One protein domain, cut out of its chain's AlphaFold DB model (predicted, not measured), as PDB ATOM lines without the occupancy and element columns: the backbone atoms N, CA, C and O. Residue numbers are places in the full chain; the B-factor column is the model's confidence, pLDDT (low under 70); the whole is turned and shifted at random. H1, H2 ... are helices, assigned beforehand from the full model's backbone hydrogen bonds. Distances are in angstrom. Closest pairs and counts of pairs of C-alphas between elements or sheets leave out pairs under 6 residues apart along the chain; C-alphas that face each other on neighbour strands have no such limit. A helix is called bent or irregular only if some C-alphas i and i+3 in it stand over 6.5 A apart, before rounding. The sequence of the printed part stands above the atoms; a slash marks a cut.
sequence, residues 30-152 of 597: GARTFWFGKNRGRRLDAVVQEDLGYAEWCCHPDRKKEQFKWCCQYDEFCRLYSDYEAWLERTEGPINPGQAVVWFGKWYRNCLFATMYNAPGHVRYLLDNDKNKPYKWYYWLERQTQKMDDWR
ATOM      1  N   GLY A  30      -9.485  21.736  20.291       79.00
ATOM      2  CA  GLY A  30     -10.725  21.423  19.579       79.00
ATOM      3  C   GLY A  30     -10.510  20.645  18.279       79.00
ATOM      4  O   GLY A  30     -11.391  19.891  17.865       79.00
ATOM      5  N   ALA A  31      -9.321  20.750  17.680       82.31
ATOM      6  CA  ALA A  31      -8.967  20.037  16.457       82.31
ATOM      7  C   ALA A  31      -8.771  18.519  16.659       82.31
ATOM      8  O   ALA A  31      -8.728  17.775  15.677       82.31
ATOM      9  N   ARG A  32      -8.661  18.033  17.906       81.50
ATOM     10  CA  ARG A  32      -8.523  16.596  18.195       81.50
ATOM     11  C   ARG A  32      -9.850  15.860  17.994       81.50
ATOM     12  O   ARG A  32     -10.919  16.346  18.364       81.50
ATOM     13  N   THR A  33      -9.776  14.654  17.431       80.56
ATOM     14  CA  THR A  33     -10.922  13.748  17.301       80.56
ATOM     15  C   THR A  33     -11.104  12.921  18.570       80.56
ATOM     16  O   THR A  33     -10.144  12.366  19.102       80.56
ATOM     17  N   PHE A  34     -12.341  12.820  19.064       72.69
ATOM     18  CA  PHE A  34     -12.656  12.036  20.263       72.69
ATOM     19  C   PHE A  34     -13.438  10.767  19.913       72.69
ATOM     20  O   PHE A  34     -14.270  10.741  19.004       72.69
ATOM     21  N   TRP A  35     -13.180   9.684  20.646       68.31
ATOM     22  CA  TRP A  35     -13.627   8.339  20.260       68.31
ATOM     23  C   TRP A  35     -14.866   7.835  21.018       68.31
ATOM     24  O   TRP A  35     -15.161   6.642  20.990       68.31
ATOM     25  N   PHE A  36     -15.609   8.745  21.651       67.31
ATOM     26  CA  PHE A  36     -16.667   8.456  22.621       67.31
ATOM     27  C   PHE A  36     -18.046   9.029  22.220       67.31
ATOM     28  O   PHE A  36     -18.151  10.092  21.610       67.31
ATOM     29  N   GLY A  37     -19.124   8.346  22.624       70.62
ATOM     30  CA  GLY A  37     -20.509   8.821  22.496       70.62
ATOM     31  C   GLY A  37     -21.054   8.904  21.058       70.62
ATOM     32  O   GLY A  37     -20.513   8.296  20.136       70.62
ATOM     33  N   LYS A  38     -22.147   9.662  20.855       70.00
ATOM     34  CA  LYS A  38     -22.873   9.743  19.561       70.00
ATOM     35  C   LYS A  38     -22.037  10.358  18.425       70.00
ATOM     36  O   LYS A  38     -22.301  10.086  17.262       70.00
ATOM     37  N   ASN A  39     -21.033  11.164  18.765       73.50
ATOM     38  CA  ASN A  39     -20.185  11.900  17.823       73.50
ATOM     39  C   ASN A  39     -18.764  11.301  17.690       73.50
ATOM     40  O   ASN A  39     -17.826  12.007  17.323       73.50
ATOM     41  N   ARG A  40     -18.598  10.004  17.989       76.62
ATOM     42  CA  ARG A  40     -17.326   9.269  17.877       76.62
ATOM     43  C   ARG A  40     -16.646   9.487  16.516       76.62
ATOM     44  O   ARG A  40     -17.262   9.294  15.473       76.62
ATOM     45  N   GLY A  41     -15.356   9.824  16.544       77.38
ATOM     46  CA  GLY A  41     -14.519  10.045  15.359       77.38
ATOM     47  C   GLY A  41     -14.583  11.466  14.787       77.38
ATOM     48  O   GLY A  41     -13.840  11.774  13.857       77.38
ATOM     49  N   ARG A  42     -15.424  12.351  15.338       83.12
ATOM     50  CA  ARG A  42     -15.493  13.767  14.942       83.12
ATOM     51  C   ARG A  42     -14.517  14.618  15.762       83.12
ATOM     52  O   ARG A  42     -14.151  14.250  16.878       83.12
ATOM     53  N   ARG A  43     -14.106  15.763  15.201       85.12
ATOM     54  CA  ARG A  43     -13.363  16.811  15.922       85.12
ATOM     55  C   ARG A  43     -14.240  17.411  17.020       85.12
ATOM     56  O   ARG A  43     -15.456  17.510  16.841       85.12
ATOM     57  N   LEU A  44     -13.637  17.823  18.130       82.56
ATOM     58  CA  LEU A  44     -14.370  18.463  19.220       82.56
ATOM     59  C   LEU A  44     -14.942  19.831  18.807       82.56
ATOM     60  O   LEU A  44     -16.099  20.107  19.114       82.56
ATOM     61  N   ASP A  45     -14.185  20.646  18.070       83.06
ATOM     62  CA  ASP A  45     -14.620  21.978  17.626       83.06
ATOM     63  C   ASP A  45     -15.901  21.938  16.777       83.06
ATOM     64  O   ASP A  45     -16.887  22.588  17.125       83.06
ATOM     65  N   ALA A  46     -15.940  21.098  15.740       83.12
ATOM     66  CA  ALA A  46     -17.123  20.887  14.904       83.12
ATOM     67  C   ALA A  46     -18.349  20.410  15.711       83.12
ATOM     68  O   ALA A  46     -19.478  20.807  15.434       83.12
ATOM     69  N   VAL A  47     -18.144  19.580  16.741       78.38
ATOM     70  CA  VAL A  47     -19.238  19.091  17.595       78.38
ATOM     71  C   VAL A  47     -19.755  20.176  18.539       78.38
ATOM     72  O   VAL A  47     -20.964  20.254  18.748       78.38
ATOM     73  N   VAL A  48     -18.879  21.025  19.082       75.31
ATOM     74  CA  VAL A  48     -19.290  22.173  19.908       75.31
ATOM     75  C   VAL A  48     -20.011  23.225  19.059       75.31
ATOM     76  O   VAL A  48     -20.979  23.807  19.533       75.31
ATOM     77  N   GLN A  49     -19.611  23.430  17.801       74.12
ATOM     78  CA  GLN A  49     -20.298  24.343  16.878       74.12
ATOM     79  C   GLN A  49     -21.700  23.849  16.465       74.12
ATOM     80  O   GLN A  49     -22.619  24.658  16.359       74.12
ATOM     81  N   GLU A  50     -21.888  22.542  16.252       73.31
ATOM     82  CA  GLU A  50     -23.177  21.971  15.817       73.31
ATOM     83  C   GLU A  50     -24.155  21.651  16.962       73.31
ATOM     84  O   GLU A  50     -25.365  21.815  16.807       73.31
ATOM     85  N   ASP A  51     -23.658  21.179  18.108       72.56
ATOM     86  CA  ASP A  51     -24.459  20.776  19.270       72.56
ATOM     87  C   ASP A  51     -23.793  21.302  20.550       72.56
ATOM     88  O   ASP A  51     -23.264  20.547  21.371       72.56
ATOM     89  N   LEU A  52     -23.834  22.633  20.709       67.69
ATOM     90  CA  LEU A  52     -23.313  23.396  21.857       67.69
ATOM     91  C   LEU A  52     -23.672  22.778  23.220       67.69
ATOM     92  O   LEU A  52     -22.900  22.873  24.169       67.69
ATOM     93  N   GLY A  53     -24.844  22.145  23.333       70.00
ATOM     94  CA  GLY A  53     -25.302  21.504  24.565       70.00
ATOM     95  C   GLY A  53     -24.814  20.071  24.783       70.00
ATOM     96  O   GLY A  53     -25.058  19.524  25.855       70.00
ATOM     97  N   TYR A  54     -24.172  19.420  23.808       72.69
ATOM     98  CA  TYR A  54     -23.748  18.023  23.934       72.69
ATOM     99  C   TYR A  54     -22.554  17.847  24.869       72.69
ATOM    100  O   TYR A  54     -22.611  16.999  25.758       72.69
ATOM    101  N   ALA A  55     -21.494  18.638  24.682       74.25
ATOM    102  CA  ALA A  55     -20.276  18.508  25.478       74.25
ATOM    103  C   ALA A  55     -20.527  18.875  26.951       74.25
ATOM    104  O   ALA A  55     -20.217  18.081  27.836       74.25
ATOM    105  N   GLU A  56     -21.206  19.998  27.212       74.56
ATOM    106  CA  GLU A  56     -21.596  20.407  28.569       74.56
ATOM    107  C   GLU A  56     -22.492  19.365  29.263       74.56
ATOM    108  O   GLU A  56     -22.260  19.021  30.422       74.56
ATOM    109  N   TRP A  57     -23.475  18.793  28.552       73.94
ATOM    110  CA  TRP A  57     -24.326  17.720  29.084       73.94
ATOM    111  C   TRP A  57     -23.559  16.420  29.354       73.94
ATOM    112  O   TRP A  57     -23.870  15.725  30.321       73.94
ATOM    113  N   CYS A  58     -22.567  16.079  28.527       72.25
ATOM    114  CA  CYS A  58     -21.708  14.922  28.766       72.25
ATOM    115  C   CYS A  58     -20.810  15.121  29.992       72.25
ATOM    116  O   CYS A  58     -20.662  14.182  30.765       72.25
ATOM    117  N   CYS A  59     -20.250  16.315  30.191       74.56
ATOM    118  CA  CYS A  59     -19.271  16.589  31.250       74.56
ATOM    119  C   CYS A  59     -19.889  16.957  32.617       74.56
ATOM    120  O   CYS A  59     -19.160  17.046  33.609       74.56
ATOM    121  N   HIS A  60     -21.205  17.186  32.707       72.38
ATOM    122  CA  HIS A  60     -21.835  17.707  33.928       72.38
ATOM    123  C   HIS A  60     -21.692  16.764  35.152       72.38
ATOM    124  O   HIS A  60     -21.917  15.558  35.019       72.38
ATOM    125  N   PRO A  61     -21.404  17.263  36.376       69.75
ATOM    126  CA  PRO A  61     -21.250  16.424  37.571       69.75
ATOM    127  C   PRO A  61     -22.419  15.465  37.848       69.75
ATOM    128  O   PRO A  61     -22.188  14.274  38.058       69.75
ATOM    129  N   ASP A  62     -23.665  15.941  37.752       68.12
ATOM    130  CA  ASP A  62     -24.875  15.119  37.955       68.12
ATOM    131  C   ASP A  62     -25.090  14.055  36.863       68.12
ATOM    132  O   ASP A  62     -25.928  13.159  37.001       68.12
ATOM    133  N   ARG A  63     -24.348  14.140  35.752       66.75
ATOM    134  CA  ARG A  63     -24.426  13.199  34.627       66.75
ATOM    135  C   ARG A  63     -23.491  12.004  34.753       66.75
ATOM    136  O   ARG A  63     -23.558  11.118  33.901       66.75
ATOM    137  N   LYS A  64     -22.754  11.889  35.866       58.44
ATOM    138  CA  LYS A  64     -21.941  10.722  36.268       58.44
ATOM    139  C   LYS A  64     -22.783   9.481  36.634       58.44
ATOM    140  O   LYS A  64     -22.590   8.855  37.677       58.44
ATOM    141  N   LYS A  65     -23.713   9.101  35.751       53.44
ATOM    142  CA  LYS A  65     -24.402   7.808  35.771       53.44
ATOM    143  C   LYS A  65     -23.395   6.682  35.545       53.44
ATOM    144  O   LYS A  65     -22.416   6.819  34.815       53.44
ATOM    145  N   GLU A  66     -23.675   5.538  36.149       50.94
ATOM    146  CA  GLU A  66     -22.695   4.461  36.325       50.94
ATOM    147  C   GLU A  66     -22.264   3.782  35.013       50.94
ATOM    148  O   GLU A  66     -21.186   3.198  34.960       50.94
ATOM    149  N   GLN A  67     -23.038   3.954  33.935       52.53
ATOM    150  CA  GLN A  67     -22.751   3.434  32.591       52.53
ATOM    151  C   GLN A  67     -21.459   3.978  31.950       52.53
ATOM    152  O   GLN A  67     -20.866   3.278  31.137       52.53
ATOM    153  N   PHE A  68     -21.004   5.190  32.298       55.72
ATOM    154  CA  PHE A  68     -19.786   5.791  31.715       55.72
ATOM    155  C   PHE A  68     -18.606   5.890  32.694       55.72
ATOM    156  O   PHE A  68     -17.488   6.204  32.294       55.72
ATOM    157  N   LYS A  69     -18.838   5.545  33.964       50.25
ATOM    158  CA  LYS A  69     -17.961   5.755  35.134       50.25
ATOM    159  C   LYS A  69     -16.632   4.971  35.117       50.25
ATOM    160  O   LYS A  69     -15.851   5.089  36.053       50.25
ATOM    161  N   TRP A  70     -16.397   4.168  34.078       51.78
ATOM    162  CA  TRP A  70     -15.261   3.246  33.942       51.78
ATOM    163  C   TRP A  70     -14.573   3.310  32.569       51.78
ATOM    164  O   TRP A  70     -13.707   2.490  32.273       51.78
ATOM    165  N   CYS A  71     -14.961   4.252  31.702       63.03
ATOM    166  CA  CYS A  71     -14.365   4.398  30.378       63.03
ATOM    167  C   CYS A  71     -13.280   5.482  30.404       63.03
ATOM    168  O   CYS A  71     -13.592   6.663  30.515       63.03
ATOM    169  N   CYS A  72     -12.008   5.108  30.239       65.50
ATOM    170  CA  CYS A  72     -10.895   6.068  30.182       65.50
ATOM    171  C   CYS A  72     -11.079   7.147  29.093       65.50
ATOM    172  O   CYS A  72     -10.682   8.292  29.292       65.50
ATOM    173  N   GLN A  73     -11.760   6.809  27.993       71.62
ATOM    174  CA  GLN A  73     -12.095   7.720  26.891       71.62
ATOM    175  C   GLN A  73     -13.119   8.802  27.290       71.62
ATOM    176  O   GLN A  73     -13.187   9.846  26.646       71.62
ATOM    177  N   TYR A  74     -13.915   8.579  28.344       75.56
ATOM    178  CA  TYR A  74     -14.822   9.588  28.900       75.56
ATOM    179  C   TYR A  74     -14.057  10.617  29.746       75.56
ATOM    180  O   TYR A  74     -14.272  11.817  29.584       75.56
ATOM    181  N   ASP A  75     -13.120  10.175  30.593       76.31
ATOM    182  CA  ASP A  75     -12.261  11.088  31.362       76.31
ATOM    183  C   ASP A  75     -11.315  11.878  30.442       76.31
ATOM    184  O   ASP A  75     -11.085  13.070  30.656       76.31
ATOM    185  N   GLU A  76     -10.811  11.242  29.380       78.69
ATOM    186  CA  GLU A  76     -10.064  11.894  28.298       78.69
ATOM    187  C   GLU A  76     -10.915  12.948  27.574       78.69
ATOM    188  O   GLU A  76     -10.463  14.081  27.415       78.69
ATOM    189  N   PHE A  77     -12.164  12.630  27.212       81.12
ATOM    190  CA  PHE A  77     -13.098  13.595  26.621       81.12
ATOM    191  C   PHE A  77     -13.378  14.788  27.552       81.12
ATOM    192  O   PHE A  77     -13.353  15.933  27.104       81.12
ATOM    193  N   CYS A  78     -13.594  14.544  28.849       80.69
ATOM    194  CA  CYS A  78     -13.856  15.607  29.825       80.69
ATOM    195  C   CYS A  78     -12.647  16.538  30.011       80.69
ATOM    196  O   CYS A  78     -12.822  17.754  30.134       80.69
ATOM    197  N   ARG A  79     -11.423  15.992  29.996       83.00
ATOM    198  CA  ARG A  79     -10.185  16.789  29.984       83.00
ATOM    199  C   ARG A  79     -10.069  17.595  28.696       83.00
ATOM    200  O   ARG A  79      -9.988  18.811  28.770       83.00
ATOM    201  N   LEU A  80     -10.186  16.943  27.537       84.19
ATOM    202  CA  LEU A  80     -10.090  17.586  26.224       84.19
ATOM    203  C   LEU A  80     -11.084  18.745  26.061       84.19
ATOM    204  O   LEU A  80     -10.739  19.780  25.494       84.19
ATOM    205  N   TYR A  81     -12.306  18.585  26.573       84.38
ATOM    206  CA  TYR A  81     -13.301  19.652  26.574       84.38
ATOM    207  C   TYR A  81     -12.907  20.816  27.494       84.38
ATOM    208  O   TYR A  81     -12.976  21.968  27.073       84.38
ATOM    209  N   SER A  82     -12.411  20.521  28.699       83.12
ATOM    210  CA  SER A  82     -11.903  21.535  29.634       83.12
ATOM    211  C   SER A  82     -10.710  22.310  29.052       83.12
ATOM    212  O   SER A  82     -10.661  23.535  29.147       83.12
ATOM    213  N   ASP A  83      -9.782  21.609  28.392       85.38
ATOM    214  CA  ASP A  83      -8.619  22.195  27.718       85.38
ATOM    215  C   ASP A  83      -9.048  23.101  26.550       85.38
ATOM    216  O   ASP A  83      -8.483  24.181  26.361       85.38
ATOM    217  N   TYR A  84     -10.060  22.685  25.777       85.31
ATOM    218  CA  TYR A  84     -10.615  23.465  24.667       85.31
ATOM    219  C   TYR A  84     -11.324  24.736  25.146       85.31
ATOM    220  O   TYR A  84     -11.099  25.802  24.579       85.31
ATOM    221  N   GLU A  85     -12.112  24.675  26.221       80.50
ATOM    222  CA  GLU A  85     -12.719  25.880  26.801       80.50
ATOM    223  C   GLU A  85     -11.669  26.835  27.378       80.50
ATOM    224  O   GLU A  85     -11.712  28.033  27.102       80.50
ATOM    225  N   ALA A  86     -10.667  26.310  28.088       82.81
ATOM    226  CA  ALA A  86      -9.538  27.105  28.566       82.81
ATOM    227  C   ALA A  86      -8.665  27.657  27.419       82.81
ATOM    228  O   ALA A  86      -7.878  28.578  27.636       82.81
ATOM    229  N   TRP A  87      -8.755  27.110  26.203       86.38
ATOM    230  CA  TRP A  87      -8.162  27.681  24.991       86.38
ATOM    231  C   TRP A  87      -9.055  28.779  24.391       86.38
ATOM    232  O   TRP A  87      -8.548  29.866  24.131       86.38
ATOM    233  N   LEU A  88     -10.370  28.562  24.269       81.00
ATOM    234  CA  LEU A  88     -11.328  29.578  23.806       81.00
ATOM    235  C   LEU A  88     -11.274  30.846  24.672       81.00
ATOM    236  O   LEU A  88     -11.092  31.941  24.146       81.00
ATOM    237  N   GLU A  89     -11.327  30.705  26.001       76.69
ATOM    238  CA  GLU A  89     -11.298  31.838  26.943       76.69
ATOM    239  C   GLU A  89      -9.969  32.630  26.895       76.69
ATOM    240  O   GLU A  89      -9.942  33.810  27.251       76.69
ATOM    241  N   ARG A  90      -8.874  32.025  26.399       80.75
ATOM    242  CA  ARG A  90      -7.585  32.702  26.142       80.75
ATOM    243  C   ARG A  90      -7.475  33.318  24.743       80.75
ATOM    244  O   ARG A  90      -6.794  34.331  24.603       80.75
ATOM    245  N   THR A  91      -8.091  32.709  23.730       79.25
ATOM    246  CA  THR A  91      -7.892  33.060  22.310       79.25
ATOM    247  C   THR A  91      -8.970  34.009  21.776       79.25
ATOM    248  O   THR A  91      -8.652  34.928  21.026       79.25
ATOM    249  N   GLU A  92     -10.232  33.831  22.176       69.50
ATOM    250  CA  GLU A  92     -11.372  34.652  21.722       69.50
ATOM    251  C   GLU A  92     -11.718  35.787  22.708       69.50
ATOM    252  O   GLU A  92     -12.474  36.706  22.386       69.50
ATOM    253  N   GLY A  93     -11.122  35.757  23.905       65.75
ATOM    254  CA  GLY A  93     -11.315  36.748  24.962       65.75
ATOM    255  C   GLY A  93     -12.653  36.610  25.707       65.75
ATOM    256  O   GLY A  93     -13.377  35.628  25.540       65.75
ATOM    257  N   PRO A  94     -13.005  37.586  26.569       64.38
ATOM    258  CA  PRO A  94     -14.222  37.538  27.377       64.38
ATOM    259  C   PRO A  94     -15.468  37.880  26.542       64.38
ATOM    260  O   PRO A  94     -16.030  38.975  26.649       64.38
ATOM    261  N   ILE A  95     -15.915  36.926  25.721       69.44
ATOM    262  CA  ILE A  95     -17.205  36.978  25.021       69.44
ATOM    263  C   ILE A  95     -18.314  37.237  26.049       69.44
ATOM    264  O   ILE A  95     -18.385  36.582  27.090       69.44
ATOM    265  N   ASN A  96     -19.207  38.186  25.762       81.12
ATOM    266  CA  ASN A  96     -20.366  38.427  26.615       81.12
ATOM    267  C   ASN A  96     -21.287  37.188  26.552       81.12
ATOM    268  O   ASN A  96     -21.811  36.899  25.475       81.12
ATOM    269  N   PRO A  97     -21.545  36.472  27.665       84.25
ATOM    270  CA  PRO A  97     -22.349  35.242  27.658       84.25
ATOM    271  C   PRO A  97     -23.790  35.477  27.179       84.25
ATOM    272  O   PRO A  97     -24.435  34.571  26.657       84.25
ATOM    273  N   GLY A  98     -24.285  36.718  27.246       83.56
ATOM    274  CA  GLY A  98     -25.543  37.122  26.624       83.56
ATOM    275  C   GLY A  98     -25.582  36.985  25.092       83.56
ATOM    276  O   GLY A  98     -26.679  36.982  24.532       83.56
ATOM    277  N   GLN A  99     -24.437  36.855  24.412       84.50
ATOM    278  CA  GLN A  99     -24.335  36.629  22.962       84.50
ATOM    279  C   GLN A  99     -24.404  35.146  22.561       84.50
ATOM    280  O   GLN A  99     -24.508  34.860  21.370       84.50
ATOM    281  N   ALA A 100     -24.379  34.201  23.509       84.00
ATOM    282  CA  ALA A 100     -24.520  32.780  23.197       84.00
ATOM    283  C   ALA A 100     -25.861  32.510  22.487       84.00
ATOM    284  O   ALA A 100     -26.907  32.999  22.918       84.00
ATOM    285  N   VAL A 101     -25.853  31.739  21.396       82.69
ATOM    286  CA  VAL A 101     -27.076  31.452  20.631       82.69
ATOM    287  C   VAL A 101     -27.850  30.312  21.291       82.69
ATOM    288  O   VAL A 101     -27.352  29.198  21.453       82.69
ATOM    289  N   VAL A 102     -29.101  30.584  21.653       84.44
ATOM    290  CA  VAL A 102     -30.032  29.591  22.190       84.44
ATOM    291  C   VAL A 102     -30.518  28.710  21.041       84.44
ATOM    292  O   VAL A 102     -31.168  29.167  20.107       84.44
ATOM    293  N   TRP A 103     -30.201  27.422  21.097       80.00
ATOM    294  CA  TRP A 103     -30.500  26.446  20.040       80.00
ATOM    295  C   TRP A 103     -31.777  25.625  20.308       80.00
ATOM    296  O   TRP A 103     -32.218  24.858  19.451       80.00
ATOM    297  N   PHE A 104     -32.400  25.795  21.480       79.06
ATOM    298  CA  PHE A 104     -33.543  25.011  21.960       79.06
ATOM    299  C   PHE A 104     -34.776  25.872  22.279       79.06
ATOM    300  O   PHE A 104     -34.690  27.081  22.481       79.06
ATOM    301  N   GLY A 105     -35.940  25.220  22.375       75.19
ATOM    302  CA  GLY A 105     -37.212  25.859  22.720       75.19
ATOM    303  C   GLY A 105     -37.862  26.605  21.547       75.19
ATOM    304  O   GLY A 105     -37.226  27.388  20.847       75.19
ATOM    305  N   LYS A 106     -39.172  26.392  21.348       76.88
ATOM    306  CA  LYS A 106     -39.937  26.919  20.197       76.88
ATOM    307  C   LYS A 106     -39.811  28.439  19.992       76.88
ATOM    308  O   LYS A 106     -39.877  28.895  18.858       76.88
ATOM    309  N   TRP A 107     -39.660  29.196  21.078       75.19
ATOM    310  CA  TRP A 107     -39.680  30.664  21.079       75.19
ATOM    311  C   TRP A 107     -38.297  31.323  21.127       75.19
ATOM    312  O   TRP A 107     -38.216  32.531  20.939       75.19
ATOM    313  N   TYR A 108     -37.234  30.557  21.397       79.19
ATOM    314  CA  TYR A 108     -35.883  31.095  21.616       79.19
ATOM    315  C   TYR A 108     -34.816  30.468  20.710       79.19
ATOM    316  O   TYR A 108     -33.675  30.919  20.729       79.19
ATOM    317  N   ARG A 109     -35.165  29.467  19.889       81.56
ATOM    318  CA  ARG A 109     -34.260  28.911  18.877       81.56
ATOM    319  C   ARG A 109     -33.736  30.020  17.953       81.56
ATOM    320  O   ARG A 109     -34.517  30.762  17.367       81.56
ATOM    321  N   ASN A 110     -32.416  30.078  17.807       81.31
ATOM    322  CA  ASN A 110     -31.640  31.081  17.074       81.31
ATOM    323  C   ASN A 110     -31.692  32.506  17.676       81.31
ATOM    324  O   ASN A 110     -31.267  33.458  17.024       81.31
ATOM    325  N   CYS A 111     -32.169  32.679  18.914       85.88
ATOM    326  CA  CYS A 111     -32.103  33.954  19.636       85.88
ATOM    327  C   CYS A 111     -30.842  34.052  20.509       85.88
ATOM    328  O   CYS A 111     -30.310  33.045  20.970       85.88
ATOM    329  N   LEU A 112     -30.393  35.277  20.797       89.31
ATOM    330  CA  LEU A 112     -29.316  35.520  21.764       89.31
ATOM    331  C   LEU A 112     -29.774  35.198  23.194       89.31
ATOM    332  O   LEU A 112     -30.906  35.514  23.579       89.31
ATOM    333  N   PHE A 113     -28.883  34.632  24.008       89.88
ATOM    334  CA  PHE A 113     -29.164  34.245  25.392       89.88
ATOM    335  C   PHE A 113     -29.655  35.417  26.248       89.88
ATOM    336  O   PHE A 113     -30.590  35.249  27.030       89.88
ATOM    337  N   ALA A 114     -29.123  36.626  26.033       89.31
ATOM    338  CA  ALA A 114     -29.583  37.849  26.690       89.31
ATOM    339  C   ALA A 114     -31.097  38.085  26.534       89.31
ATOM    340  O   ALA A 114     -31.739  38.555  27.471       89.31
ATOM    341  N   THR A 115     -31.689  37.732  25.389       89.19
ATOM    342  CA  THR A 115     -33.130  37.890  25.134       89.19
ATOM    343  C   THR A 115     -33.964  36.961  26.015       89.19
ATOM    344  O   THR A 115     -34.993  37.376  26.545       89.19
ATOM    345  N   MET A 116     -33.507  35.722  26.229       88.56
ATOM    346  CA  MET A 116     -34.178  34.766  27.117       88.56
ATOM    347  C   MET A 116     -33.911  35.067  28.598       88.56
ATOM    348  O   MET A 116     -34.818  34.958  29.419       88.56
ATOM    349  N   TYR A 117     -32.686  35.469  28.939       89.44
ATOM    350  CA  TYR A 117     -32.261  35.794  30.301       89.44
ATOM    351  C   TYR A 117     -32.950  37.058  30.846       89.44
ATOM    352  O   TYR A 117     -33.351  37.092  32.008       89.44
ATOM    353  N   ASN A 118     -33.159  38.078  30.008       88.06
ATOM    354  CA  ASN A 118     -33.879  39.296  30.401       88.06
ATOM    355  C   ASN A 118     -35.407  39.099  30.522       88.06
ATOM    356  O   ASN A 118     -36.088  39.995  31.024       88.06
ATOM    357  N   ALA A 119     -35.965  37.960  30.091       85.62
ATOM    358  CA  ALA A 119     -37.393  37.678  30.226       85.62
ATOM    359  C   ALA A 119     -37.746  37.367  31.702       85.62
ATOM    360  O   ALA A 119     -37.237  36.392  32.268       85.62
ATOM    361  N   PRO A 120     -38.617  38.164  32.356       77.88
ATOM    362  CA  PRO A 120     -38.780  38.140  33.808       77.88
ATOM    363  C   PRO A 120     -39.263  36.777  34.318       77.88
ATOM    364  O   PRO A 120     -40.356  36.319  33.996       77.88
ATOM    365  N   GLY A 121     -38.426  36.127  35.131       78.25
ATOM    366  CA  GLY A 121     -38.710  34.828  35.747       78.25
ATOM    367  C   GLY A 121     -38.630  33.613  34.814       78.25
ATOM    368  O   GLY A 121     -38.729  32.493  35.304       78.25
ATOM    369  N   HIS A 122     -38.413  33.785  33.505       82.44
ATOM    370  CA  HIS A 122     -38.512  32.685  32.539       82.44
ATOM    371  C   HIS A 122     -37.369  31.663  32.665       82.44
ATOM    372  O   HIS A 122     -37.631  30.471  32.814       82.44
ATOM    373  N   VAL A 123     -36.107  32.116  32.686       86.31
ATOM    374  CA  VAL A 123     -34.946  31.232  32.932       86.31
ATOM    375  C   VAL A 123     -35.068  30.530  34.283       86.31
ATOM    376  O   VAL A 123     -34.866  29.322  34.374       86.31
ATOM    377  N   ARG A 124     -35.501  31.261  35.316       85.00
ATOM    378  CA  ARG A 124     -35.745  30.690  36.641       85.00
ATOM    379  C   ARG A 124     -36.811  29.589  36.613       85.00
ATOM    380  O   ARG A 124     -36.579  28.532  37.171       85.00
ATOM    381  N   TYR A 125     -37.934  29.786  35.922       86.44
ATOM    382  CA  TYR A 125     -38.968  28.757  35.763       86.44
ATOM    383  C   TYR A 125     -38.465  27.501  35.024       86.44
ATOM    384  O   TYR A 125     -38.891  26.386  35.329       86.44
ATOM    385  N   LEU A 126     -37.543  27.660  34.067       85.50
ATOM    386  CA  LEU A 126     -36.912  26.533  33.378       85.50
ATOM    387  C   LEU A 126     -35.931  25.753  34.274       85.50
ATOM    388  O   LEU A 126     -35.808  24.541  34.090       85.50
ATOM    389  N   LEU A 127     -35.270  26.412  35.231       86.75
ATOM    390  CA  LEU A 127     -34.314  25.790  36.159       86.75
ATOM    391  C   LEU A 127     -34.978  25.231  37.434       86.75
ATOM    392  O   LEU A 127     -34.677  24.109  37.829       86.75
ATOM    393  N   ASP A 128     -35.951  25.942  38.020       86.00
ATOM    394  CA  ASP A 128     -36.685  25.552  39.244       86.00
ATOM    395  C   ASP A 128     -37.538  24.262  39.062       86.00
ATOM    396  O   ASP A 128     -38.115  23.751  40.023       86.00
ATOM    397  N   ASN A 129     -37.647  23.714  37.843       83.62
ATOM    398  CA  ASN A 129     -38.427  22.514  37.522       83.62
ATOM    399  C   ASN A 129     -37.530  21.280  37.295       83.62
ATOM    400  O   ASN A 129     -37.027  21.056  36.192       83.62
ATOM    401  N   ASP A 130     -37.425  20.412  38.309       77.56
ATOM    402  CA  ASP A 130     -36.635  19.165  38.283       77.56
ATOM    403  C   ASP A 130     -36.910  18.247  37.078       77.56
ATOM    404  O   ASP A 130     -36.029  17.487  36.667       77.56
ATOM    405  N   LYS A 131     -38.097  18.325  36.457       79.81
ATOM    406  CA  LYS A 131     -38.430  17.546  35.249       79.81
ATOM    407  C   LYS A 131     -37.583  17.921  34.028       79.81
ATOM    408  O   LYS A 131     -37.614  17.187  33.044       79.81
ATOM    409  N   ASN A 132     -36.830  19.020  34.079       80.56
ATOM    410  CA  ASN A 132     -36.004  19.496  32.971       80.56
ATOM    411  C   ASN A 132     -34.559  18.948  32.998       80.56
ATOM    412  O   ASN A 132     -33.955  18.779  31.939       80.56
ATOM    413  N   LYS A 133     -34.041  18.562  34.172       79.00
ATOM    414  CA  LYS A 133     -32.732  17.899  34.361       79.00
ATOM    415  C   LYS A 133     -32.454  16.684  33.443       79.00
ATOM    416  O   LYS A 133     -31.290  16.465  33.092       79.00
ATOM    417  N   PRO A 134     -33.438  15.875  32.979       76.94
ATOM    418  CA  PRO A 134     -33.198  14.860  31.947       76.94
ATOM    419  C   PRO A 134     -32.717  15.376  30.571       76.94
ATOM    420  O   PRO A 134     -32.117  14.575  29.847       76.94
ATOM    421  N   TYR A 135     -32.879  16.653  30.209       79.12
ATOM    422  CA  TYR A 135     -32.528  17.166  28.872       79.12
ATOM    423  C   TYR A 135     -31.091  17.710  28.745       79.12
ATOM    424  O   TYR A 135     -30.480  18.131  29.723       79.12
ATOM    425  N   LYS A 136     -30.565  17.751  27.506       76.88
ATOM    426  CA  LYS A 136     -29.271  18.385  27.170       76.88
ATOM    427  C   LYS A 136     -29.212  19.860  27.555       76.88
ATOM    428  O   LYS A 136     -28.287  20.299  28.228       76.88
ATOM    429  N   TRP A 137     -30.230  20.608  27.136       83.44
ATOM    430  CA  TRP A 137     -30.275  22.062  27.254       83.44
ATOM    431  C   TRP A 137     -30.329  22.574  28.699       83.44
ATOM    432  O   TRP A 137     -30.014  23.736  28.918       83.44
ATOM    433  N   TYR A 138     -30.708  21.740  29.678       85.31
ATOM    434  CA  TYR A 138     -30.829  22.164  31.075       85.31
ATOM    435  C   TYR A 138     -29.475  22.600  31.655       85.31
ATOM    436  O   TYR A 138     -29.371  23.710  32.162       85.31
ATOM    437  N   TYR A 139     -28.427  21.782  31.522       81.81
ATOM    438  CA  TYR A 139     -27.113  22.102  32.101       81.81
ATOM    439  C   TYR A 139     -26.398  23.218  31.330       81.81
ATOM    440  O   TYR A 139     -25.711  24.036  31.936       81.81
ATOM    441  N   TRP A 140     -26.638  23.312  30.015       86.06
ATOM    442  CA  TRP A 140     -26.250  24.477  29.214       86.06
ATOM    443  C   TRP A 140     -26.917  25.744  29.759       86.06
ATOM    444  O   TRP A 140     -26.249  26.731  30.044       86.06
ATOM    445  N   LEU A 141     -28.231  25.709  29.999       87.56
ATOM    446  CA  LEU A 141     -28.970  26.847  30.543       87.56
ATOM    447  C   LEU A 141     -28.467  27.244  31.935       87.56
ATOM    448  O   LEU A 141     -28.247  28.424  32.185       87.56
ATOM    449  N   GLU A 142     -28.267  26.273  32.821       87.44
ATOM    450  CA  GLU A 142     -27.751  26.460  34.179       87.44
ATOM    451  C   GLU A 142     -26.371  27.139  34.151       87.44
ATOM    452  O   GLU A 142     -26.168  28.182  34.777       87.44
ATOM    453  N   ARG A 143     -25.454  26.632  33.316       85.06
ATOM    454  CA  ARG A 143     -24.090  27.154  33.175       85.06
ATOM    455  C   ARG A 143     -24.020  28.518  32.488       85.06
ATOM    456  O   ARG A 143     -23.286  29.384  32.960       85.06
ATOM    457  N   GLN A 144     -24.784  28.751  31.419       86.44
ATOM    458  CA  GLN A 144     -24.838  30.063  30.760       86.44
ATOM    459  C   GLN A 144     -25.516  31.117  31.653       86.44
ATOM    460  O   GLN A 144     -25.107  32.278  31.644       86.44
ATOM    461  N   THR A 145     -26.484  30.719  32.490       89.75
ATOM    462  CA  THR A 145     -27.064  31.599  33.522       89.75
ATOM    463  C   THR A 145     -26.004  31.998  34.544       89.75
ATOM    464  O   THR A 145     -25.840  33.191  34.780       89.75
ATOM    465  N   GLN A 146     -25.216  31.046  35.057       88.25
ATOM    466  CA  GLN A 146     -24.103  31.334  35.970       88.25
ATOM    467  C   GLN A 146     -23.050  32.255  35.324       88.25
ATOM    468  O   GLN A 146     -22.746  33.304  35.890       88.25
ATOM    469  N   LYS A 147     -22.567  31.942  34.105       86.94
ATOM    470  CA  LYS A 147     -21.625  32.816  33.370       86.94
ATOM    471  C   LYS A 147     -22.199  34.237  33.204       86.94
ATOM    472  O   LYS A 147     -21.466  35.209  33.366       86.94
ATOM    473  N   MET A 148     -23.499  34.379  32.927       88.12
ATOM    474  CA  MET A 148     -24.172  35.679  32.791       88.12
ATOM    475  C   MET A 148     -24.364  36.414  34.124       88.12
ATOM    476  O   MET A 148     -24.195  37.631  34.156       88.12
ATOM    477  N   ASP A 149     -24.671  35.724  35.221       88.00
ATOM    478  CA  ASP A 149     -24.760  36.331  36.553       88.00
ATOM    479  C   ASP A 149     -23.388  36.833  37.027       88.00
ATOM    480  O   ASP A 149     -23.273  37.983  37.459       88.00
ATOM    481  N   ASP A 150     -22.329  36.039  36.860       86.81
ATOM    482  CA  ASP A 150     -20.957  36.438  37.195       86.81
ATOM    483  C   ASP A 150     -20.469  37.590  36.307       86.81
ATOM    484  O   ASP A 150     -19.953  38.593  36.816       86.81
ATOM    485  N   TRP A 151     -20.725  37.526  34.993       86.44
ATOM    486  CA  TRP A 151     -20.439  38.626  34.070       86.44
ATOM    487  C   TRP A 151     -21.189  39.901  34.473       86.44
ATOM    488  O   TRP A 151     -20.574  40.966  34.551       86.44
ATOM    489  N   ARG A 152     -22.487  39.812  34.800       84.69
ATOM    490  CA  ARG A 152     -23.293  40.954  35.264       84.69
ATOM    491  C   ARG A 152     -22.822  41.501  36.600       84.69
ATOM    492  O   ARG A 152     -22.963  42.703  36.800       84.69
TER     493      ARG A 152
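AT A GLANCE: This is residues 30 to 152 of the 597 residues of the protein "4HBT domain-containing protein" of Peniophora sp. CBMAI 1063 (UniProt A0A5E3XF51). Two small helical lobes stand side by side: one holds the long helix H3 with the short helices H1 and H2, the other the long helix H6 with the short helices H4 and H5. They meet where H2, near the middle of the whole, packs on the first residues of H6, and the long link of residues 92 to 112 passes from H3 to H4. The 123 printed residues hold six named helices, H1 to H6 in chain order, and no named strand; the class is all helix, with 63 residues in the helices. The whole is compact, with a radius of gyration of the C-alphas of 15.0 A and spans of 43 by 35 by 25 A.

IN THESE COORDINATES: The longest helix, H3, takes residues 72 to 91 and measures 28.3 A, from C-alpha 72 at (-10.895, 6.068, 30.182) to C-alpha 91 at (-7.892, 33.060, 22.310). Before it come H1, residues 44 to 50, 10.1 A, and H2, residues 52 to 59, 12.3 A. H2 is irregular, but only just: C-alphas 52 and 55 are 6.8 A apart. After H3 come H4, residues 113 to 117, 6.0 A, and H5, residues 122 to 127, 8.8 A. H6, residues 136 to 152, measures 24.7 A and ends at C-alpha 152 at (-23.293, 40.954, 35.264). H6 is irregular, but only just: C-alphas 136 and 139 are 6.54 A apart.

HOW THE PARTS SIT: H3, with residues 78 to 81 alone, only just touches the hub H2, with 3 pairs of C-alphas within 8 A; the closest C-alphas, of Cys 59 and Cys 78, are 5.7 A apart. Their tilt is steep, 49 degrees, opposite ways. H1 touches H2 only at the corner, the closest C-alphas being those of Val 48 and Ala 55, 6.7 A. H1 and H3 are close but not clearly touching, with C-alphas Leu 44 and Tyr 81 at 7.5 A. H2 touches residues 136 to 140 of H6 about perpendicular, at 81 degrees; the closest C-alphas, of Trp 57 and Lys 136, are 5.3 A apart. H5 touches H6, residues 138 to 145 alone, at a steep tilt of 58 degrees, opposite ways, the closest C-alphas being Leu 127 and Glu 142, 6.9 A. H4 and H5 only just touch, with 3 pairs of C-alphas within 8 A, and only at the corner; the closest C-alphas are those of Tyr 117 and Val 123, 5.9 A. H3 and H6 are apart. Every O i to N i+4 pair is within hydrogen-bond range in H1, H4 and H5; the counts are 3 of 4 in H2, 15 of 16 in H3 and 12 of 13 in H6.

THE WHOLE: The two farthest C-alphas, of Cys 72 and Pro 120, are 42.7 A apart, and the printed part has no cut. The links H2 to H3, 12 residues, and H3 to H4, 21 residues, are long; within the latter, residues 101 to 102 pair antiparallel with residues 111 to 112. The mean pLDDT of the printed part is 78.3, and residues 35 to 36, 52, 61 to 72 and 92 to 95 are under 70.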